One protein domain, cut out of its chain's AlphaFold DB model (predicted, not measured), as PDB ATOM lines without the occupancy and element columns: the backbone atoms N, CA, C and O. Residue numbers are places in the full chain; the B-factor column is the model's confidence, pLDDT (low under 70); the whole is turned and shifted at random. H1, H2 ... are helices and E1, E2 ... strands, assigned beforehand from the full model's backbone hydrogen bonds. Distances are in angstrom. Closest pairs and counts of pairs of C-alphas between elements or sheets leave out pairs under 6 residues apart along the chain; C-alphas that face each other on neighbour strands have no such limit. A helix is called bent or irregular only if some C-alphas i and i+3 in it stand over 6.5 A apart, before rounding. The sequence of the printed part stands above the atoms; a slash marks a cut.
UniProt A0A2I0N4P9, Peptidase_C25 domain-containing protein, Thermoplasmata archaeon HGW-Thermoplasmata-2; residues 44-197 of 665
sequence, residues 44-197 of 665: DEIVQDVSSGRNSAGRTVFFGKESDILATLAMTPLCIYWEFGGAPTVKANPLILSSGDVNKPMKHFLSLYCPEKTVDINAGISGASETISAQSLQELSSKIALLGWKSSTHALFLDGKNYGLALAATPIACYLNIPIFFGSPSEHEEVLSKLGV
ATOM      1  N   ASP A  44     -24.219 -36.028 -16.587       86.06
ATOM      2  CA  ASP A  44     -25.495 -36.652 -16.238       86.06
ATOM      3  C   ASP A  44     -26.623 -35.611 -16.263       86.06
ATOM      4  O   ASP A  44     -27.731 -35.925 -16.705       86.06
ATOM      5  N   GLU A  45     -26.323 -34.363 -15.885       86.75
ATOM      6  CA  GLU A  45     -27.247 -33.227 -15.970       86.75
ATOM      7  C   GLU A  45     -27.604 -32.907 -17.433       86.75
ATOM      8  O   GLU A  45     -28.789 -32.819 -17.745       86.75
ATOM      9  N   ILE A  46     -26.640 -32.870 -18.375       88.12
ATOM     10  CA  ILE A  46     -26.961 -32.706 -19.822       88.12
ATOM     11  C   ILE A  46     -27.934 -33.765 -20.292       88.12
ATOM     12  O   ILE A  46     -28.907 -33.472 -20.992       88.12
ATOM     13  N   VAL A  47     -27.617 -35.024 -19.986       88.25
ATOM     14  CA  VAL A  47     -28.389 -36.159 -20.485       88.25
ATOM     15  C   VAL A  47     -29.835 -36.061 -19.983       88.25
ATOM     16  O   VAL A  47     -30.758 -36.463 -20.694       88.25
ATOM     17  N   GLN A  48     -30.053 -35.494 -18.796       86.56
ATOM     18  CA  GLN A  48     -31.383 -35.281 -18.228       86.56
ATOM     19  C   GLN A  48     -32.083 -34.019 -18.767       86.56
ATOM     20  O   GLN A  48     -33.292 -34.063 -18.991       86.56
ATOM     21  N   ASP A  49     -31.344 -32.944 -19.042       89.12
ATOM     22  CA  ASP A  49     -31.888 -31.633 -19.435       89.12
ATOM     23  C   ASP A  49     -32.125 -31.462 -20.945       89.12
ATOM     24  O   ASP A  49     -32.754 -30.490 -21.399       89.12
ATOM     25  N   VAL A  50     -31.618 -32.383 -21.768       92.94
ATOM     26  CA  VAL A  50     -31.815 -32.315 -23.217       92.94
ATOM     27  C   VAL A  50     -33.288 -32.492 -23.597       92.94
ATOM     28  O   VAL A  50     -33.979 -33.415 -23.170       92.94
ATOM     29  N   SER A  51     -33.779 -31.598 -24.454       94.00
ATOM     30  CA  SER A  51     -35.139 -31.640 -24.982       94.00
ATOM     31  C   SER A  51     -35.144 -31.185 -26.435       94.00
ATOM     32  O   SER A  51     -34.762 -30.054 -26.749       94.00
ATOM     33  N   SER A  52     -35.665 -32.044 -27.308       95.19
ATOM     34  CA  SER A  52     -35.687 -31.827 -28.752       95.19
ATOM     35  C   SER A  52     -37.058 -32.134 -29.338       95.19
ATOM     36  O   SER A  52     -37.709 -33.112 -28.979       95.19
ATOM     37  N   GLY A  53     -37.498 -31.289 -30.268       95.31
ATOM     38  CA  GLY A  53     -38.718 -31.468 -31.045       95.31
ATOM     39  C   GLY A  53     -38.364 -31.715 -32.505       95.31
ATOM     40  O   GLY A  53     -37.646 -30.917 -33.107       95.31
ATOM     41  N   ARG A  54     -38.875 -32.798 -33.095       96.31
ATOM     42  CA  ARG A  54     -38.542 -33.208 -34.468       96.31
ATOM     43  C   ARG A  54     -39.578 -32.766 -35.501       96.31
ATOM     44  O   ARG A  54     -40.786 -32.680 -35.233       96.31
ATOM     45  N   ASN A  55     -39.096 -32.504 -36.713       94.94
ATOM     46  CA  ASN A  55     -39.942 -32.485 -37.900       94.94
ATOM     47  C   ASN A  55     -40.337 -33.921 -38.261       94.94
ATOM     48  O   ASN A  55     -39.566 -34.857 -38.060       94.94
ATOM     49  N   SER A  56     -41.555 -34.105 -38.774       86.44
ATOM     50  CA  SER A  56     -41.996 -35.428 -39.216       86.44
ATOM     51  C   SER A  56     -41.233 -35.806 -40.477       86.44
ATOM     52  O   SER A  56     -41.408 -35.157 -41.506       86.44
ATOM     53  N   ALA A  57     -40.413 -36.853 -40.398       83.94
ATOM     54  CA  ALA A  57     -39.694 -37.377 -41.553       83.94
ATOM     55  C   ALA A  57     -40.530 -38.384 -42.365       83.94
ATOM     56  O   ALA A  57     -40.249 -38.571 -43.540       83.94
ATOM     57  N   GLY A  58     -41.568 -39.009 -41.792       89.81
ATOM     58  CA  GLY A  58     -42.299 -40.086 -42.482       89.81
ATOM     59  C   GLY A  58     -41.355 -41.208 -42.931       89.81
ATOM     60  O   GLY A  58     -40.349 -41.457 -42.268       89.81
ATOM     61  N   ARG A  59     -41.650 -41.857 -44.064       93.00
ATOM     62  CA  ARG A  59     -40.733 -42.816 -44.705       93.00
ATOM     63  C   ARG A  59     -39.843 -42.107 -45.735       93.00
ATOM     64  O   ARG A  59     -40.093 -42.210 -46.940       93.00
ATOM     65  N   THR A  60     -38.832 -41.370 -45.269       97.56
ATOM     66  CA  THR A  60     -37.924 -40.585 -46.131       97.56
ATOM     67  C   THR A  60     -36.590 -41.289 -46.351       97.56
ATOM     68  O   THR A  60     -36.026 -41.838 -45.416       97.56
ATOM     69  N   VAL A  61     -36.051 -41.223 -47.569       98.25
ATOM     70  CA  VAL A  61     -34.646 -41.567 -47.858       98.25
ATOM     71  C   VAL A  61     -33.846 -40.282 -48.034       98.25
ATOM     72  O   VAL A  61     -34.240 -39.418 -48.824       98.25
ATOM     73  N   PHE A  62     -32.728 -40.168 -47.322       98.12
ATOM     74  CA  PHE A  62     -31.796 -39.051 -47.436       98.12
ATOM     75  C   PHE A  62     -30.573 -39.477 -48.241       98.12
ATOM     76  O   PHE A  62     -29.939 -40.485 -47.925       98.12
ATOM     77  N   PHE A  63     -30.236 -38.691 -49.257       97.75
ATOM     78  CA  PHE A  63     -29.035 -38.881 -50.054       97.75
ATOM     79  C   PHE A  63     -27.961 -37.882 -49.640       97.75
ATOM     80  O   PHE A  63     -28.236 -36.687 -49.557       97.75
ATOM     81  N   GLY A  64     -26.755 -38.381 -49.384       96.69
ATOM     82  CA  GLY A  64     -25.564 -37.583 -49.100       96.69
ATOM     83  C   GLY A  64     -24.489 -37.823 -50.152       96.69
ATOM     84  O   GLY A  64     -24.464 -38.866 -50.806       96.69
ATOM     85  N   LYS A  65     -23.599 -36.855 -50.343       94.94
ATOM     86  CA  LYS A  65     -22.453 -37.030 -51.235       94.94
ATOM     87  C   LYS A  65     -21.372 -37.842 -50.533       94.94
ATOM     88  O   LYS A  65     -20.935 -37.471 -49.450       94.94
ATOM     89  N   GLU A  66     -20.910 -38.911 -51.168       92.69
ATOM     90  CA  GLU A  66     -19.947 -39.850 -50.580       92.69
ATOM     91  C   GLU A  66     -18.633 -39.174 -50.159       92.69
ATOM     92  O   GLU A  66     -18.128 -39.417 -49.067       92.69
ATOM     93  N   SER A  67     -18.129 -38.245 -50.978       92.69
ATOM     94  CA  SER A  67     -16.893 -37.507 -50.686       92.69
ATOM     95  C   SER A  67     -17.028 -36.473 -49.563       92.69
ATOM     96  O   SER A  67     -16.023 -35.941 -49.097       92.69
ATOM     97  N   ASP A  68     -18.251 -36.119 -49.162       94.31
ATOM     98  CA  ASP A  68     -18.508 -35.049 -48.197       94.31
ATOM     99  C   ASP A  68     -18.698 -35.654 -46.794       94.31
ATOM    100  O   ASP A  68     -19.709 -35.434 -46.125       94.31
ATOM    101  N   ILE A  69     -17.694 -36.406 -46.329       94.75
ATOM    102  CA  ILE A  69     -17.735 -37.209 -45.090       94.75
ATOM    103  C   ILE A  69     -18.204 -36.438 -43.853       94.75
ATOM    104  O   ILE A  69     -18.905 -36.983 -43.007       94.75
ATOM    105  N   LEU A  70     -17.866 -35.154 -43.744       96.00
ATOM    106  CA  LEU A  70     -18.297 -34.319 -42.625       96.00
ATOM    107  C   LEU A  70     -19.801 -34.021 -42.696       96.00
ATOM    108  O   LEU A  70     -20.492 -34.075 -41.680       96.00
ATOM    109  N   ALA A  71     -20.344 -33.776 -43.891       96.31
ATOM    110  CA  ALA A  71     -21.783 -33.605 -44.063       96.31
ATOM    111  C   ALA A  71     -22.538 -34.882 -43.662       96.31
ATOM    112  O   ALA A  71     -23.553 -34.785 -42.972       96.31
ATOM    113  N   THR A  72     -21.999 -36.063 -43.991       97.56
ATOM    114  CA  THR A  72     -22.533 -37.364 -43.551       97.56
ATOM    115  C   THR A  72     -22.644 -37.459 -42.026       97.56
ATOM    116  O   THR A  72     -23.670 -37.909 -41.508       97.56
ATOM    117  N   LEU A  73     -21.652 -36.958 -41.279       98.38
ATOM    118  CA  LEU A  73     -21.717 -36.929 -39.813       98.38
ATOM    119  C   LEU A  73     -22.861 -36.043 -39.307       98.38
ATOM    120  O   LEU A  73     -23.592 -36.460 -38.414       98.38
ATOM    121  N   ALA A  74     -23.100 -34.875 -39.915       98.25
ATOM    122  CA  ALA A  74     -24.253 -34.039 -39.563       98.25
ATOM    123  C   ALA A  74     -25.603 -34.644 -39.986       98.25
ATOM    124  O   ALA A  74     -26.613 -34.448 -39.306       98.25
ATOM    125  N   MET A  75     -25.630 -35.405 -41.082       98.56
ATOM    126  CA  MET A  75     -26.807 -36.157 -41.522       98.56
ATOM    127  C   MET A  75     -27.102 -37.361 -40.621       98.56
ATOM    128  O   MET A  75     -28.247 -37.798 -40.553       98.56
ATOM    129  N   THR A  76     -26.118 -37.889 -39.893       98.62
ATOM    130  CA  THR A  76     -26.320 -39.061 -39.033       98.62
ATOM    131  C   THR A  76     -27.413 -38.827 -37.976       98.62
ATOM    132  O   THR A  76     -28.400 -39.552 -38.032       98.62
ATOM    133  N   PRO A  77     -27.376 -37.799 -37.099       98.50
ATOM    134  CA  PRO A  77     -28.461 -37.541 -36.140       98.50
ATOM    135  C   PRO A  77     -29.764 -37.040 -36.790       98.50
ATOM    136  O   PRO A  77     -30.827 -37.025 -36.159       98.50
ATOM    137  N   LEU A  78     -29.724 -36.614 -38.059       98.19
ATOM    138  CA  LEU A  78     -30.938 -36.387 -38.846       98.19
ATOM    139  C   LEU A  78     -31.601 -37.733 -39.183       98.19
ATOM    140  O   LEU A  78     -32.816 -37.860 -39.028       98.19
ATOM    141  N   CYS A  79     -30.819 -38.719 -39.617       98.44
ATOM    142  CA  CYS A  79     -31.318 -39.998 -40.102       98.44
ATOM    143  C   CYS A  79     -31.552 -41.018 -38.985       98.44
ATOM    144  O   CYS A  79     -32.505 -41.783 -39.090       98.44
ATOM    145  N   ILE A  80     -30.744 -41.019 -37.924       98.38
ATOM    146  CA  ILE A  80     -30.842 -41.966 -36.817       98.38
ATOM    147  C   ILE A  80     -30.661 -41.306 -35.450       98.38
ATOM    148  O   ILE A  80     -29.707 -40.575 -35.211       98.38
ATOM    149  N   TYR A  81     -31.594 -41.559 -34.536       97.31
ATOM    150  CA  TYR A  81     -31.553 -41.020 -33.177       97.31
ATOM    151  C   TYR A  81     -32.423 -41.845 -32.223       97.31
ATOM    152  O   TYR A  81     -33.269 -42.628 -32.657       97.31
ATOM    153  N   TRP A  82     -32.235 -41.648 -30.918       95.94
ATOM    154  CA  TRP A  82     -33.027 -42.315 -29.881       95.94
ATOM    155  C   TRP A  82     -34.007 -41.360 -29.192       95.94
ATOM    156  O   TRP A  82     -33.707 -40.191 -28.951       95.94
ATOM    157  N   GLU A  83     -35.191 -41.876 -28.856       92.38
ATOM    158  CA  GLU A  83     -36.202 -41.187 -28.049       92.38
ATOM    159  C   GLU A  83     -36.390 -41.895 -26.702       92.38
ATOM    160  O   GLU A  83     -36.536 -43.117 -26.651       92.38
ATOM    161  N   PHE A  84     -36.439 -41.105 -25.623       87.62
ATOM    162  CA  PHE A  84     -36.489 -41.584 -24.232       87.62
ATOM    163  C   PHE A  84     -37.747 -41.141 -23.468       87.62
ATOM    164  O   PHE A  84     -37.808 -41.257 -22.249       87.62
ATOM    165  N   GLY A  85     -38.784 -40.657 -24.165       78.25
ATOM    166  CA  GLY A  85     -40.078 -40.284 -23.563       78.25
ATOM    167  C   GLY A  85     -40.922 -41.473 -23.061       78.25
ATOM    168  O   GLY A  85     -42.115 -41.315 -22.813       78.25
ATOM    169  N   GLY A  86     -40.322 -42.661 -22.964       81.88
ATOM    170  CA  GLY A  86     -40.917 -43.958 -22.656       81.88
ATOM    171  C   GLY A  86     -39.830 -45.038 -22.677       81.88
ATOM    172  O   GLY A  86     -38.668 -44.741 -22.400       81.88
ATOM    173  N   ALA A  87     -40.178 -46.278 -23.043       85.69
ATOM    174  CA  ALA A  87     -39.156 -47.273 -23.374       85.69
ATOM    175  C   ALA A  87     -38.255 -46.713 -24.495       85.69
ATOM    176  O   ALA A  87     -38.805 -46.154 -25.450       85.69
ATOM    177  N   PRO A  88     -36.916 -46.817 -24.393       90.00
ATOM    178  CA  PRO A  88     -36.026 -46.296 -25.418       90.00
ATOM    179  C   PRO A  88     -36.393 -46.852 -26.796       90.00
ATOM    180  O   PRO A  88     -36.503 -48.066 -26.965       90.00
ATOM    181  N   THR A  89     -36.584 -45.975 -27.781       93.00
ATOM    182  CA  THR A  89     -36.826 -46.398 -29.169       93.00
ATOM    183  C   THR A  89     -35.878 -45.701 -30.124       93.00
ATOM    184  O   THR A  89     -35.692 -44.486 -30.044       93.00
ATOM    185  N   VAL A  90     -35.310 -46.469 -31.053       94.94
ATOM    186  CA  VAL A  90     -34.555 -45.927 -32.178       94.94
ATOM    187  C   VAL A  90     -35.520 -45.452 -33.263       94.94
ATOM    188  O   VAL A  90     -36.495 -46.126 -33.604       94.94
ATOM    189  N   LYS A  91     -35.258 -44.270 -33.810       96.19
ATOM    190  CA  LYS A  91     -35.876 -43.761 -35.034       96.19
ATOM    191  C   LYS A  91     -34.803 -43.753 -36.106       96.19
ATOM    192  O   LYS A  91     -33.759 -43.147 -35.896       96.19
ATOM    193  N   ALA A  92     -35.064 -44.408 -37.232       97.06
ATOM    194  CA  ALA A  92     -34.119 -44.506 -38.337       97.06
ATOM    195  C   ALA A  92     -34.808 -44.206 -39.676       97.06
ATOM    196  O   ALA A  92     -35.931 -44.648 -39.920       97.06
ATOM    197  N   ASN A  93     -34.106 -43.496 -40.554       98.19
ATOM    198  CA  ASN A  93     -34.399 -43.322 -41.975       98.19
ATOM    199  C   ASN A  93     -33.148 -43.681 -42.790       98.19
ATOM    200  O   ASN A  93     -32.045 -43.389 -42.323       98.19
ATOM    201  N   PRO A  94     -33.279 -44.260 -43.998       98.31
ATOM    202  CA  PRO A  94     -32.121 -44.595 -44.818       98.31
ATOM    203  C   PRO A  94     -31.264 -43.367 -45.133       98.31
ATOM    204  O   PRO A  94     -31.759 -42.378 -45.679       98.31
ATOM    205  N   LEU A  95     -29.973 -43.478 -44.820       98.19
ATOM    206  CA  LEU A  95     -28.914 -42.584 -45.269       98.19
ATOM    207  C   LEU A  95     -28.125 -43.300 -46.365       98.19
ATOM    208  O   LEU A  95     -27.427 -44.270 -46.082       98.19
ATOM    209  N   ILE A  96     -28.270 -42.843 -47.608       97.50
ATOM    210  CA  ILE A  96     -27.589 -43.416 -48.770       97.50
ATOM    211  C   ILE A  96     -26.562 -42.409 -49.277       97.50
ATOM    212  O   ILE A  96     -26.904 -41.281 -49.629       97.50
ATOM    213  N   LEU A  97     -25.300 -42.814 -49.321       96.06
ATOM    214  CA  LEU A  97     -24.221 -42.032 -49.908       96.06
ATOM    215  C   LEU A  97     -24.164 -42.261 -51.413       96.06
ATOM    216  O   LEU A  97     -24.473 -43.353 -51.881       96.06
ATOM    217  N   SER A  98     -23.757 -41.245 -52.167       91.75
ATOM    218  CA  SER A  98     -23.620 -41.341 -53.615       91.75
ATOM    219  C   SER A  98     -22.367 -40.650 -54.140       91.75
ATOM    220  O   SER A  98     -22.047 -39.527 -53.740       91.75
ATOM    221  N   SER A  99     -21.705 -41.300 -55.094       83.44
ATOM    222  CA  SER A  99     -20.652 -40.735 -55.946       83.44
ATOM    223  C   SER A  99     -21.201 -40.067 -57.218       83.44
ATOM    224  O   SER A  99     -20.435 -39.522 -58.015       83.44
ATOM    225  N   GLY A 100     -22.523 -40.081 -57.426       81.00
ATOM    226  CA  GLY A 100     -23.179 -39.506 -58.601       81.00
ATOM    227  C   GLY A 100     -24.695 -39.710 -58.604       81.00
ATOM    228  O   GLY A 100     -25.349 -39.568 -57.575       81.00
ATOM    229  N   ASP A 101     -25.268 -40.036 -59.764       77.31
ATOM    230  CA  ASP A 101     -26.692 -40.382 -59.862       77.31
ATOM    231  C   ASP A 101     -26.964 -41.815 -59.358       77.31
ATOM    232  O   ASP A 101     -26.049 -42.624 -59.203       77.31
ATOM    233  N   VAL A 102     -28.236 -42.140 -59.124       79.38
ATOM    234  CA  VAL A 102     -28.667 -43.399 -58.498       79.38
ATOM    235  C   VAL A 102     -28.148 -44.625 -59.271       79.38
ATOM    236  O   VAL A 102     -28.571 -44.906 -60.405       79.38
ATOM    237  N   ASN A 103     -27.268 -45.397 -58.626       84.25
ATOM    238  CA  ASN A 103     -26.725 -46.638 -59.175       84.25
ATOM    239  C   ASN A 103     -27.721 -47.810 -59.043       84.25
ATOM    240  O   ASN A 103     -28.842 -47.667 -58.548       84.25
ATOM    241  N   LYS A 104     -27.342 -48.978 -59.563       84.56
ATOM    242  CA  LYS A 104     -28.224 -50.147 -59.633       84.56
ATOM    243  C   LYS A 104     -28.638 -50.674 -58.238       84.56
ATOM    244  O   LYS A 104     -29.847 -50.726 -58.002       84.56
ATOM    245  N   PRO A 105     -27.717 -50.932 -57.286       86.12
ATOM    246  CA  PRO A 105     -28.088 -51.315 -55.917       86.12
ATOM    247  C   PRO A 105     -29.039 -50.329 -55.234       86.12
ATOM    248  O   PRO A 105     -30.001 -50.735 -54.578       86.12
ATOM    249  N   MET A 106     -28.816 -49.022 -55.417       91.31
ATOM    250  CA  MET A 106     -29.698 -47.991 -54.870       91.31
ATOM    251  C   MET A 106     -31.104 -48.068 -55.472       91.31
ATOM    252  O   MET A 106     -32.086 -48.027 -54.733       91.31
ATOM    253  N   LYS A 107     -31.227 -48.207 -56.801       90.94
ATOM    254  CA  LYS A 107     -32.530 -48.352 -57.479       90.94
ATOM    255  C   LYS A 107     -33.297 -49.558 -56.955       90.94
ATOM    256  O   LYS A 107     -34.490 -49.433 -56.675       90.94
ATOM    257  N   HIS A 108     -32.611 -50.686 -56.783       89.94
ATOM    258  CA  HIS A 108     -33.213 -51.897 -56.236       89.94
ATOM    259  C   HIS A 108     -33.736 -51.664 -54.815       89.94
ATOM    260  O   HIS A 108     -34.926 -51.858 -54.562       89.94
ATOM    261  N   PHE A 109     -32.908 -51.116 -53.918       93.19
ATOM    262  CA  PHE A 109     -33.339 -50.773 -52.559       93.19
ATOM    263  C   PHE A 109     -34.545 -49.824 -52.546       93.19
ATOM    264  O   PHE A 109     -35.514 -50.075 -51.830       93.19
ATOM    265  N   LEU A 110     -34.534 -48.758 -53.352       93.94
ATOM    266  CA  LEU A 110     -35.644 -47.802 -53.428       93.94
ATOM    267  C   LEU A 110     -36.938 -48.460 -53.917       93.94
ATOM    268  O   LEU A 110     -38.016 -48.119 -53.423       93.94
ATOM    269  N   SER A 111     -36.837 -49.414 -54.848       91.88
ATOM    270  CA  SER A 111     -37.989 -50.172 -55.343       91.88
ATOM    271  C   SER A 111     -38.631 -51.018 -54.240       91.88
ATOM    272  O   SER A 111     -39.856 -51.032 -54.122       91.88
ATOM    273  N   LEU A 112     -37.819 -51.625 -53.368       89.94
ATOM    274  CA  LEU A 112     -38.294 -52.428 -52.243       89.94
ATOM    275  C   LEU A 112     -38.775 -51.549 -51.079       89.94
ATOM    276  O   LEU A 112     -39.837 -51.772 -50.505       89.94
ATOM    277  N   TYR A 113     -38.040 -50.499 -50.725       93.81
ATOM    278  CA  TYR A 113     -38.397 -49.619 -49.612       93.81
ATOM    279  C   TYR A 113     -39.641 -48.770 -49.919       93.81
ATOM    280  O   TYR A 113     -40.501 -48.572 -49.054       93.81
ATOM    281  N   CYS A 114     -39.802 -48.359 -51.181       93.25
ATOM    282  CA  CYS A 114     -40.835 -47.447 -51.679       93.25
ATOM    283  C   CYS A 114     -40.940 -46.162 -50.832       93.25
ATOM    284  O   CYS A 114     -41.972 -45.951 -50.191       93.25
ATOM    285  N   PRO A 115     -39.908 -45.308 -50.754       95.56
ATOM    286  CA  PRO A 115     -39.970 -44.111 -49.914       95.56
ATOM    287  C   PRO A 115     -41.176 -43.221 -50.250       95.56
ATOM    288  O   PRO A 115     -41.575 -43.106 -51.406       95.56
ATOM    289  N   GLU A 116     -41.755 -42.586 -49.231       96.06
ATOM    290  CA  GLU A 116     -42.780 -41.545 -49.415       96.06
ATOM    291  C   GLU A 116     -42.162 -40.251 -49.947       96.06
ATOM    292  O   GLU A 116     -42.814 -39.481 -50.649       96.06
ATOM    293  N   LYS A 117     -40.897 -40.019 -49.589       96.44
ATOM    294  CA  LYS A 117     -40.137 -38.834 -49.952       96.44
ATOM    295  C   LYS A 117     -38.660 -39.180 -50.091       96.44
ATOM    296  O   LYS A 117     -38.115 -39.994 -49.349       96.44
ATOM    297  N   THR A 118     -38.003 -38.522 -51.029       97.25
ATOM    298  CA  THR A 118     -36.551 -38.564 -51.211       97.25
ATOM    299  C   THR A 118     -35.981 -37.163 -51.048       97.25
ATOM    300  O   THR A 118     -36.535 -36.213 -51.601       97.25
ATOM    301  N   VAL A 119     -34.899 -37.018 -50.287       97.69
ATOM    302  CA  VAL A 119     -34.236 -35.727 -50.066       97.69
ATOM    303  C   VAL A 119     -32.780 -35.830 -50.488       97.69
ATOM    304  O   VAL A 119     -32.030 -36.619 -49.923       97.69
ATOM    305  N   ASP A 120     -32.389 -35.030 -51.470       96.62
ATOM    306  CA  ASP A 120     -31.003 -34.874 -51.900       96.62
ATOM    307  C   ASP A 120     -30.315 -33.781 -51.077       96.62
ATOM    308  O   ASP A 120     -30.744 -32.629 -51.109       96.62
ATOM    309  N   ILE A 121     -29.263 -34.129 -50.335       96.75
ATOM    310  CA  ILE A 121     -28.452 -33.197 -49.550       96.75
ATOM    311  C   ILE A 121     -27.065 -33.114 -50.194       96.75
ATOM    312  O   ILE A 121     -26.158 -33.873 -49.859       96.75
ATOM    313  N   ASN A 122     -26.906 -32.173 -51.132       93.50
ATOM    314  CA  ASN A 122     -25.673 -31.943 -51.902       93.50
ATOM    315  C   ASN A 122     -25.112 -33.174 -52.663       93.50
ATOM    316  O   ASN A 122     -23.982 -33.115 -53.147       93.50
ATOM    317  N   ALA A 123     -25.873 -34.261 -52.818       92.00
ATOM    318  CA  ALA A 123     -25.430 -35.491 -53.474       92.00
ATOM    319  C   ALA A 123     -25.569 -35.436 -55.003       92.00
ATOM    320  O   ALA A 123     -24.818 -36.107 -55.708       92.00
ATOM    321  N   GLY A 124     -26.478 -34.605 -55.526       90.81
ATOM    322  CA  GLY A 124     -26.686 -34.439 -56.968       90.81
ATOM    323  C   GLY A 124     -27.587 -35.517 -57.572       90.81
ATOM    324  O   GLY A 124     -27.379 -35.940 -58.710       90.81
ATOM    325  N   ILE A 125     -28.587 -35.966 -56.812       92.06
ATOM    326  CA  ILE A 125     -29.503 -37.042 -57.200       92.06
ATOM    327  C   ILE A 125     -30.624 -36.496 -58.075       92.06
ATOM    328  O   ILE A 125     -31.447 -35.677 -57.653       92.06
ATOM    329  N   SER A 126     -30.702 -37.002 -59.304       89.06
ATOM    330  CA  SER A 126     -31.744 -36.588 -60.239       89.06
ATOM    331  C   SER A 126     -33.102 -37.160 -59.828       89.06
ATOM    332  O   SER A 126     -33.250 -38.357 -59.596       89.06
ATOM    333  N   GLY A 127     -34.128 -36.306 -59.765       86.12
ATOM    334  CA  GLY A 127     -35.496 -36.731 -59.446       86.12
ATOM    335  C   GLY A 127     -35.782 -36.949 -57.955       86.12
ATOM    336  O   GLY A 127     -36.813 -37.537 -57.624       86.12
ATOM    337  N   ALA A 128     -34.915 -36.473 -57.052       91.88
ATOM    338  CA  ALA A 128     -35.255 -36.373 -55.635       91.88
ATOM    339  C   ALA A 128     -36.482 -35.463 -55.419       91.88
ATOM    340  O   ALA A 128     -36.704 -34.502 -56.156       91.88
ATOM    341  N   SER A 129     -37.293 -35.770 -54.403       95.00
ATOM    342  CA  SER A 129     -38.526 -35.022 -54.106       95.00
ATOM    343  C   SER A 129     -38.236 -33.619 -53.563       95.00
ATOM    344  O   SER A 129     -39.021 -32.696 -53.764       95.00
ATOM    345  N   GLU A 130     -37.121 -33.466 -52.853       95.75
ATOM    346  CA  GLU A 130     -36.599 -32.201 -52.343       95.75
ATOM    347  C   GLU A 130     -35.076 -32.193 -52.492       95.75
ATOM    348  O   GLU A 130     -34.432 -33.227 -52.319       95.75
ATOM    349  N   THR A 131     -34.506 -31.024 -52.778       96.00
ATOM    350  CA  THR A 131     -33.057 -30.831 -52.867       96.00
ATOM    351  C   THR A 131     -32.632 -29.721 -51.920       96.00
ATOM    352  O   THR A 131     -33.148 -28.603 -51.972       96.00
ATOM    353  N   ILE A 132     -31.660 -30.030 -51.073       95.88
ATOM    354  CA  ILE A 132     -30.993 -29.110 -50.166       95.88
ATOM    355  C   ILE A 132     -29.572 -28.953 -50.672       95.88
ATOM    356  O   ILE A 132     -28.774 -29.889 -50.629       95.88
ATOM    357  N   SER A 133     -29.257 -27.746 -51.128       93.31
ATOM    358  CA  SER A 133     -27.908 -27.408 -51.557       93.31
ATOM    359  C   SER A 133     -27.324 -26.275 -50.736       93.31
ATOM    360  O   SER A 133     -28.050 -25.378 -50.302       93.31
ATOM    361  N   ALA A 134     -26.016 -26.305 -50.529       95.19
ATOM    362  CA  ALA A 134     -25.276 -25.267 -49.821       95.19
ATOM    363  C   ALA A 134     -23.865 -25.135 -50.393       95.19
ATOM    364  O   ALA A 134     -23.310 -26.112 -50.903       95.19
ATOM    365  N   GLN A 135     -23.294 -23.935 -50.298       92.50
ATOM    366  CA  GLN A 135     -21.950 -23.646 -50.814       92.50
ATOM    367  C   GLN A 135     -20.846 -23.912 -49.786       92.50
ATOM    368  O   GLN A 135     -19.679 -24.018 -50.157       92.50
ATOM    369  N   SER A 136     -21.204 -24.022 -48.506       95.31
ATOM    370  CA  SER A 136     -20.280 -24.329 -47.416       95.31
ATOM    371  C   SER A 136     -20.856 -25.377 -46.466       95.31
ATOM    372  O   SER A 136     -22.070 -25.577 -46.387       95.31
ATOM    373  N   LEU A 137     -19.975 -26.031 -45.712       95.31
ATOM    374  CA  LEU A 137     -20.355 -27.021 -44.706       95.31
ATOM    375  C   LEU A 137     -21.124 -26.384 -43.528       95.31
ATOM    376  O   LEU A 137     -22.048 -26.990 -42.979       95.31
ATOM    377  N   GLN A 138     -20.798 -25.136 -43.181       96.06
ATOM    378  CA  GLN A 138     -21.512 -24.323 -42.189       96.06
ATOM    379  C   GLN A 138     -22.974 -24.103 -42.621       96.06
ATOM    380  O   GLN A 138     -23.926 -24.374 -41.882       96.06
ATOM    381  N   GLU A 139     -23.175 -23.651 -43.860       97.50
ATOM    382  CA  GLU A 139     -24.514 -23.434 -44.405       97.50
ATOM    383  C   GLU A 139     -25.275 -24.766 -44.518       97.50
ATOM    384  O   GLU A 139     -26.454 -24.842 -44.164       97.50
ATOM    385  N   LEU A 140     -24.603 -25.835 -44.957       97.81
ATOM    386  CA  LEU A 140     -25.222 -27.148 -45.112       97.81
ATOM    387  C   LEU A 140     -25.714 -27.714 -43.777       97.81
ATOM    388  O   LEU A 140     -26.870 -28.122 -43.680       97.81
ATOM    389  N   SER A 141     -24.873 -27.693 -42.740       98.25
ATOM    390  CA  SER A 141     -25.244 -28.181 -41.403       98.25
ATOM    391  C   SER A 141     -26.399 -27.390 -40.789       98.25
ATOM    392  O   SER A 141     -27.306 -27.974 -40.198       98.25
ATOM    393  N   SER A 142     -26.465 -26.083 -41.052       98.50
ATOM    394  CA  SER A 142     -27.610 -25.242 -40.689       98.50
ATOM    395  C   SER A 142     -28.913 -25.689 -41.355       98.50
ATOM    396  O   SER A 142     -29.959 -25.768 -40.705       98.50
ATOM    397  N   LYS A 143     -28.866 -26.011 -42.655       98.38
ATOM    398  CA  LYS A 143     -30.034 -26.506 -43.399       98.38
ATOM    399  C   LYS A 143     -30.445 -27.906 -42.945       98.38
ATOM    400  O   LYS A 143     -31.637 -28.147 -42.775       98.38
ATOM    401  N   ILE A 144     -29.482 -28.791 -42.677       98.31
ATOM    402  CA  ILE A 144     -29.723 -30.122 -42.094       98.31
ATOM    403  C   ILE A 144     -30.424 -29.994 -40.732       98.31
ATOM    404  O   ILE A 144     -31.426 -30.669 -40.485       98.31
ATOM    405  N   ALA A 145     -29.963 -29.085 -39.867       98.56
ATOM    406  CA  ALA A 145     -30.571 -28.847 -38.561       98.56
ATOM    407  C   ALA A 145     -32.028 -28.356 -38.677       98.56
ATOM    408  O   ALA A 145     -32.917 -28.852 -37.985       98.56
ATOM    409  N   LEU A 146     -32.315 -27.428 -39.593       98.19
ATOM    410  CA  LEU A 146     -33.686 -26.952 -39.821       98.19
ATOM    411  C   LEU A 146     -34.591 -27.997 -40.485       98.19
ATOM    412  O   LEU A 146     -35.807 -27.959 -40.292       98.19
ATOM    413  N   LEU A 147     -34.017 -28.930 -41.246       97.69
ATOM    414  CA  LEU A 147     -34.751 -30.048 -41.822       97.69
ATOM    415  C   LEU A 147     -35.196 -31.035 -40.737       97.69
ATOM    416  O   LEU A 147     -36.358 -31.436 -40.714       97.69
ATOM    417  N   GLY A 148     -34.300 -31.403 -39.815       97.19
ATOM    418  CA  GLY A 148     -34.576 -32.424 -38.799       97.19
ATOM    419  C   GLY A 148     -35.347 -31.923 -37.574       97.19
ATOM    420  O   GLY A 148     -36.192 -32.651 -37.041       97.19
ATOM    421  N   TRP A 149     -35.108 -30.685 -37.136       98.38
ATOM    422  CA  TRP A 149     -35.561 -30.193 -35.834       98.38
ATOM    423  C   TRP A 149     -36.510 -28.993 -35.944       98.38
ATOM    424  O   TRP A 149     -36.291 -28.048 -36.698       98.38
ATOM    425  N   LYS A 150     -37.566 -29.023 -35.126       98.00
ATOM    426  CA  LYS A 150     -38.417 -27.866 -34.797       98.00
ATOM    427  C   LYS A 150     -37.809 -27.047 -33.669       98.00
ATOM    428  O   LYS A 150     -37.921 -25.827 -33.666       98.00
ATOM    429  N   SER A 151     -37.211 -27.740 -32.706       98.25
ATOM    430  CA  SER A 151     -36.555 -27.158 -31.544       98.25
ATOM    431  C   SER A 151     -35.494 -28.113 -31.007       98.25
ATOM    432  O   SER A 151     -35.637 -29.329 -31.131       98.25
ATOM    433  N   SER A 152     -34.466 -27.574 -30.367       98.12
ATOM    434  CA  SER A 152     -33.464 -28.339 -29.626       98.12
ATOM    435  C   SER A 152     -32.867 -27.447 -28.552       98.12
ATOM    436  O   SER A 152     -32.419 -26.348 -28.867       98.12
ATOM    437  N   THR A 153     -32.848 -27.885 -27.291       97.81
ATOM    438  CA  THR A 153     -32.205 -27.109 -26.215       97.81
ATOM    439  C   THR A 153     -30.682 -27.155 -26.293       97.81
ATOM    440  O   THR A 153     -30.023 -26.260 -25.765       97.81
ATOM    441  N   HIS A 154     -30.131 -28.156 -26.980       98.06
ATOM    442  CA  HIS A 154     -28.699 -28.401 -27.099       98.06
ATOM    443  C   HIS A 154     -28.275 -28.523 -28.568       98.06
ATOM    444  O   HIS A 154     -29.095 -28.837 -29.435       98.06
ATOM    445  N   ALA A 155     -26.998 -28.294 -28.857       98.62
ATOM    446  CA  ALA A 155     -26.403 -28.563 -30.163       98.62
ATOM    447  C   ALA A 155     -24.939 -28.995 -30.017       98.62
ATOM    448  O   ALA A 155     -24.242 -28.528 -29.113       98.62
ATOM    449  N   LEU A 156     -24.489 -29.871 -30.918       98.56
ATOM    450  CA  LEU A 156     -23.099 -30.311 -31.011       98.56
ATOM    451  C   LEU A 156     -22.400 -29.535 -32.133       98.56
ATOM    452  O   LEU A 156     -22.934 -29.432 -33.235       98.56
ATOM    453  N   PHE A 157     -21.210 -29.007 -31.873       98.56
ATOM    454  CA  PHE A 157     -20.401 -28.284 -32.848       98.56
ATOM    455  C   PHE A 157     -19.103 -29.033 -33.096       98.56
ATOM    456  O   PHE A 157     -18.367 -29.326 -32.157       98.56
ATOM    457  N   LEU A 158     -18.819 -29.318 -34.361       97.69
ATOM    458  CA  LEU A 158     -17.601 -29.990 -34.791       97.69
ATOM    459  C   LEU A 158     -16.663 -28.980 -35.466       97.69
ATOM    460  O   LEU A 158     -17.096 -28.165 -36.286       97.69
ATOM    461  N   ASP A 159     -15.362 -29.067 -35.178       92.56
ATOM    462  CA  ASP A 159     -14.352 -28.176 -35.772       92.56
ATOM    463  C   ASP A 159     -14.100 -28.412 -37.275       92.56
ATOM    464  O   ASP A 159     -13.488 -27.579 -37.949       92.56
ATOM    465  N   GLY A 160     -14.574 -29.546 -37.804       89.69
ATOM    466  CA  GLY A 160     -14.427 -29.951 -39.202       89.69
ATOM    467  C   GLY A 160     -12.994 -30.300 -39.620       89.69
ATOM    468  O   GLY A 160     -12.722 -30.393 -40.814       89.69
ATOM    469  N   LYS A 161     -12.069 -30.471 -38.669       90.69
ATOM    470  CA  LYS A 161     -10.647 -30.749 -38.928       90.69
ATOM    471  C   LYS A 161     -10.225 -32.118 -38.419       90.69
ATOM    472  O   LYS A 161      -9.448 -32.794 -39.089       90.69
ATOM    473  N   ASN A 162     -10.710 -32.522 -37.246       93.69
ATOM    474  CA  ASN A 162     -10.363 -33.811 -36.658       93.69
ATOM    475  C   ASN A 162     -11.459 -34.847 -36.934       93.69
ATOM    476  O   ASN A 162     -12.395 -35.012 -36.154       93.69
ATOM    477  N   TYR A 163     -11.337 -35.551 -38.060       95.69
ATOM    478  CA  TYR A 163     -12.336 -36.532 -38.484       95.69
ATOM    479  C   TYR A 163     -12.470 -37.722 -37.526       95.69
ATOM    480  O   TYR A 163     -13.590 -38.116 -37.219       95.69
ATOM    481  N   GLY A 164     -11.365 -38.246 -36.981       96.50
ATOM    482  CA  GLY A 164     -11.414 -39.321 -35.983       96.50
ATOM    483  C   GLY A 164     -12.197 -38.910 -34.732       96.50
ATOM    484  O   GLY A 164     -13.075 -39.634 -34.276       96.50
ATOM    485  N   LEU A 165     -11.961 -37.698 -34.225       97.25
ATOM    486  CA  LEU A 165     -12.732 -37.159 -33.104       97.25
ATOM    487  C   LEU A 165     -14.214 -36.955 -33.460       97.25
ATOM    488  O   LEU A 165     -15.094 -37.302 -32.675       97.25
ATOM    489  N   ALA A 166     -14.501 -36.441 -34.655       97.88
ATOM    490  CA  ALA A 166     -15.868 -36.261 -35.130       97.88
ATOM    491  C   ALA A 166     -16.626 -37.599 -35.256       97.88
ATOM    492  O   ALA A 166     -17.791 -37.679 -34.860       97.88
ATOM    493  N   LEU A 167     -15.969 -38.659 -35.742       98.12
ATOM    494  CA  LEU A 167     -16.513 -40.019 -35.803       98.12
ATOM    495  C   LEU A 167     -16.896 -40.536 -34.411       98.12
ATOM    496  O   LEU A 167     -18.031 -40.968 -34.217       98.12
ATOM    497  N   ALA A 168     -15.987 -40.430 -33.436       97.50
ATOM    498  CA  ALA A 168     -16.239 -40.853 -32.056       97.50
ATOM    499  C   ALA A 168     -17.344 -40.030 -31.369       97.50
ATOM    500  O   ALA A 168     -18.099 -40.568 -30.563       97.50
ATOM    501  N   ALA A 169     -17.465 -38.737 -31.685       98.00
ATOM    502  CA  ALA A 169     -18.421 -37.838 -31.040       98.00
ATOM    503  C   ALA A 169     -19.819 -37.833 -31.684       98.00
ATOM    504  O   ALA A 169     -20.796 -37.498 -31.019       98.00
ATOM    505  N   THR A 170     -19.960 -38.209 -32.958       98.69
ATOM    506  CA  THR A 170     -21.258 -38.198 -33.668       98.69
ATOM    507  C   THR A 170     -22.366 -39.002 -32.957       98.69
ATOM    508  O   THR A 170     -23.499 -38.508 -32.889       98.69
ATOM    509  N   PRO A 171     -22.098 -40.180 -32.351       98.56
ATOM    510  CA  PRO A 171     -23.097 -40.901 -31.560       98.56
ATOM    511  C   PRO A 171     -23.707 -40.081 -30.413       98.56
ATOM    512  O   PRO A 171     -24.891 -40.246 -30.124       98.56
ATOM    513  N   ILE A 172     -22.960 -39.141 -29.814       97.81
ATOM    514  CA  ILE A 172     -23.468 -38.232 -28.767       97.81
ATOM    515  C   ILE A 172     -24.698 -37.480 -29.277       97.81
ATOM    516  O   ILE A 172     -25.736 -37.457 -28.618       97.81
ATOM    517  N   ALA A 173     -24.609 -36.909 -30.482       98.44
ATOM    518  CA  ALA A 173     -25.709 -36.155 -31.068       98.44
ATOM    519  C   ALA A 173     -26.949 -37.026 -31.314       98.44
ATOM    520  O   ALA A 173     -28.079 -36.567 -31.149       98.44
ATOM    521  N   CYS A 174     -26.745 -38.297 -31.657       98.50
ATOM    522  CA  CYS A 174     -27.825 -39.232 -31.943       98.50
ATOM    523  C   CYS A 174     -28.526 -39.713 -30.661       98.50
ATOM    524  O   CYS A 174     -29.756 -39.780 -30.619       98.50
ATOM    525  N   TYR A 175     -27.766 -39.994 -29.597       97.62
ATOM    526  CA  TYR A 175     -28.314 -40.378 -28.289       97.62
ATOM    527  C   TYR A 175     -28.948 -39.212 -27.530       97.62
ATOM    528  O   TYR A 175     -29.844 -39.421 -26.716       97.62
ATOM    529  N   LEU A 176     -28.512 -37.981 -27.788       96.12
ATOM    530  CA  LEU A 176     -29.144 -36.784 -27.234       96.12
ATOM    531  C   LEU A 176     -30.255 -36.229 -28.141       96.12
ATOM    532  O   LEU A 176     -31.006 -35.356 -27.714       96.12
ATOM    533  N   ASN A 177     -30.393 -36.746 -29.368       97.44
ATOM    534  CA  ASN A 177     -31.302 -36.241 -30.398       97.44
ATOM    535  C   ASN A 177     -31.120 -34.730 -30.652       97.44
ATOM    536  O   ASN A 177     -32.077 -33.950 -30.629       97.44
ATOM    537  N   ILE A 178     -29.883 -34.298 -30.889       98.31
ATOM    538  CA  ILE A 178     -29.512 -32.888 -31.094       98.31
ATOM    539  C   ILE A 178     -28.865 -32.687 -32.469       98.31
ATOM    540  O   ILE A 178     -28.244 -33.611 -32.995       98.31
ATOM    541  N   PRO A 179     -29.001 -31.496 -33.076       98.69
ATOM    542  CA  PRO A 179     -28.353 -31.190 -34.343       98.69
ATOM    543  C   PRO A 179     -26.834 -31.062 -34.194       98.69
ATOM    544  O   PRO A 179     -26.327 -30.621 -33.156       98.69
ATOM    545  N   ILE A 180     -26.131 -31.396 -35.278       98.81
ATOM    546  CA  ILE A 180     -24.703 -31.129 -35.463       98.81
ATOM    547  C   ILE A 180     -24.530 -29.901 -36.359       98.81
ATOM    548  O   ILE A 180     -25.142 -29.812 -37.425       98.81
ATOM    549  N   PHE A 181     -23.646 -28.999 -35.946       98.62
ATOM    550  CA  PHE A 181     -23.171 -27.854 -36.714       98.62
ATOM    551  C   PHE A 181     -21.661 -27.954 -36.946       98.62
ATOM    552  O   PHE A 181     -20.942 -28.562 -36.154       98.62
ATOM    553  N   PHE A 182     -21.178 -27.340 -38.024       97.19
ATOM    554  CA  PHE A 182     -19.747 -27.206 -38.296       97.19
ATOM    555  C   PHE A 182     -19.328 -25.754 -38.209       97.19
ATOM    556  O   PHE A 182     -19.981 -24.918 -38.819       97.19
ATOM    557  N   GLY A 183     -18.204 -25.483 -37.548       94.12
ATOM    558  CA  GLY A 183     -17.744 -24.118 -37.297       94.12
ATOM    559  C   GLY A 183     -18.166 -23.604 -35.923       94.12
ATOM    560  O   GLY A 183     -18.516 -24.382 -35.034       94.12
ATOM    561  N   SER A 184     -18.076 -22.291 -35.720       95.25
ATOM    562  CA  SER A 184     -18.357 -21.675 -34.424       95.25
ATOM    563  C   SER A 184     -19.843 -21.330 -34.266       95.25
ATOM    564  O   SER A 184     -20.521 -20.992 -35.238       95.25
ATOM    565  N   PRO A 185     -20.391 -21.319 -33.037       97.50
ATOM    566  CA  PRO A 185     -21.789 -20.966 -32.807       97.50
ATOM    567  C   PRO A 185     -22.193 -19.579 -33.319       97.50
ATOM    568  O   PRO A 185     -23.359 -19.388 -33.665       97.50
ATOM    569  N   SER A 186     -21.258 -18.623 -33.406       96.44
ATOM    570  CA  SER A 186     -21.530 -17.291 -33.969       96.44
ATOM    571  C   SER A 186     -21.879 -17.327 -35.462       96.44
ATOM    572  O   SER A 186     -22.569 -16.443 -35.956       96.44
ATOM    573  N   GLU A 187     -21.449 -18.360 -36.191       96.12
ATOM    574  CA  GLU A 187     -21.783 -18.545 -37.612       96.12
ATOM    575  C   GLU A 187     -23.223 -19.057 -37.811       96.12
ATOM    576  O   GLU A 187     -23.735 -19.053 -38.929       96.12
ATOM    577  N   HIS A 188     -23.900 -19.459 -36.726       97.94
ATOM    578  CA  HIS A 188     -25.213 -20.108 -36.753       97.94
ATOM    579  C   HIS A 188     -26.284 -19.387 -35.923       97.94
ATOM    580  O   HIS A 188     -27.358 -19.949 -35.709       97.94
ATOM    581  N   GLU A 189     -26.033 -18.162 -35.448       97.38
ATOM    582  CA  GLU A 189     -26.880 -17.469 -34.459       97.38
ATOM    583  C   GLU A 189     -28.374 -17.462 -34.807       97.38
ATOM    584  O   GLU A 189     -29.208 -17.752 -33.946       97.38
ATOM    585  N   GLU A 190     -28.721 -17.194 -36.069       97.81
ATOM    586  CA  GLU A 190     -30.114 -17.186 -36.530       97.81
ATOM    587  C   GLU A 190     -30.780 -18.558 -36.352       97.81
ATOM    588  O   GLU A 190     -31.890 -18.667 -35.824       97.81
ATOM    589  N   VAL A 191     -30.087 -19.625 -36.751       98.38
ATOM    590  CA  VAL A 191     -30.604 -20.995 -36.678       98.38
ATOM    591  C   VAL A 191     -30.665 -21.481 -35.236       98.38
ATOM    592  O   VAL A 191     -31.668 -22.073 -34.838       98.38
ATOM    593  N   LEU A 192     -29.648 -21.175 -34.428       98.56
ATOM    594  CA  LEU A 192     -29.628 -21.507 -33.003       98.56
ATOM    595  C   LEU A 192     -30.769 -20.815 -32.255       98.56
ATOM    596  O   LEU A 192     -31.459 -21.457 -31.463       98.56
ATOM    597  N   SER A 193     -31.018 -19.536 -32.555       98.12
ATOM    598  CA  SER A 193     -32.139 -18.784 -31.994       98.12
ATOM    599  C   SER A 193     -33.481 -19.400 -32.392       98.12
ATOM    600  O   SER A 193     -34.330 -19.636 -31.532       98.12
ATOM    601  N   LYS A 194     -33.653 -19.743 -33.675       98.38
ATOM    602  CA  LYS A 194     -34.879 -20.363 -34.195       98.38
ATOM    603  C   LYS A 194     -35.167 -21.732 -33.575       98.38
ATOM    604  O   LYS A 194     -36.325 -22.036 -33.302       98.38
ATOM    605  N   LEU A 195     -34.136 -22.547 -33.352       98.50
ATOM    606  CA  LEU A 195     -34.265 -23.855 -32.703       98.50
ATOM    607  C   LEU A 195     -34.377 -23.756 -31.173       98.50
ATOM    608  O   LEU A 195     -34.766 -24.731 -30.531       98.50
ATOM    609  N   GLY A 196     -34.070 -22.598 -30.584       98.12
ATOM    610  CA  GLY A 196     -34.081 -22.405 -29.136       98.12
ATOM    611  C   GLY A 196     -32.917 -23.094 -28.418       98.12
ATOM    612  O   GLY A 196     -33.089 -23.524 -27.275       98.12
ATOM    613  N   VAL A 197     -31.755 -23.197 -29.074       98.38
ATOM    614  CA  VAL A 197     -30.540 -23.789 -28.494       98.38
ATOM    615  C   VAL A 197     -30.022 -22.895 -27.371       98.38
ATOM    616  O   VAL A 197     -29.779 -21.705 -27.566       98.38
TER     617      VAL A 197
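Overview. This is residues 44 to 197 of the 665 residues of the protein "Peptidase_C25 domain-containing protein" of Thermoplasmata archaeon HGW-Thermoplasmata-2 (UniProt A0A2I0N4P9). What would one see first? A twisted parallel sheet, E5 E2 E6 E7, has H2 over one face, and H5, H2, H4 and H6, running the same way, wrap as an arc round the small strand pair E9 and E10. H3 lies at one far end and H1 at the other. What is it made of? The printed part has 154 residues, with six named helices and ten named strands in the order H1 E1 E2 H2 E3 E4 E5 H3 E6 E7 H4 E8 E9 H5 E10 H6, of mixed class. It is compact, with a radius of gyration of the C-alphas of 15.2 A and spans of 47 by 37 by 29 A.

Along the chain. Where are the strands? The largest sheet has E5, residues 95 to 98, E2, 60 to 65, 16.7 A long, E6, 117 to 121, 13.0 A, and E7, 130 to 132. The others are E1, 52 to 54, E3, 80 to 83, E4, 89 to 92, E8, 149 to 152, E9, 154 to 158, 13.6 A, and E10, 180 to 182. Where are the helices? H1 is residues 44 to 49, from C-alpha 44 at (-25.495, -36.652, -16.238), H2 69 to 79, 14.7 A, H3 104 to 113, 14.3 A, and H4 137 to 148, 16.3 A. H5 is 163 to 176, 20.2 A, and H6 185 to 195, 12.8 A, ending at C-alpha 195 at (-34.265, -23.855, -32.703). H6 is irregular, with C-alphas 187 and 190 8.5 A apart, and H5 only just, with C-alphas 168 and 171 6.9 A apart.

Arrangement. What is on the largest sheet? Its pairs within hydrogen-bond range include N 96 and O 62, 2.9 A, N 63 and O 119, 2.8 A, and N 132 and O 120, 2.8 A. H2 is on one face, two layers, at a height over the sheet of 8.9 A, along E2. H3 and H4 only graze it. How do the helices meet? H2 touches H5, closest C-alphas Pro 77 and Cys 174, 4.6 A, and H4, Leu 78 and Gly 148, 5.4 A, each at a shallow tilt of 11 degrees, the same way. H4 touches H6, Ser 142 and Val 191, 6.6 A. Every O i to N i+4 pair is within hydrogen-bond range in H1, H3 and H4, and 5 of 7 in H2, 7 of 10 in H5, 5 of 7 in H6. Which other strands pair? E9 and E10 are parallel, N 181 and O 156 2.8 A apart, a strand-helix-strand unit through H5 with a right-handed crossover. E1 and E8 are antiparallel, N 53 and O 151 2.8 A apart, and so is the hairpin E3 and E4, N 91 and O 81 2.8 A apart.

Size, cuts and confidence. How large is it? The two C-alphas farthest apart, those of Glu 45 and Lys 104, are 46.8 A apart. Is it unbroken and sure? The printed part has no cut, and no link is long. Mean pLDDT of the printed part is 94.6, and no printed residue is under 70.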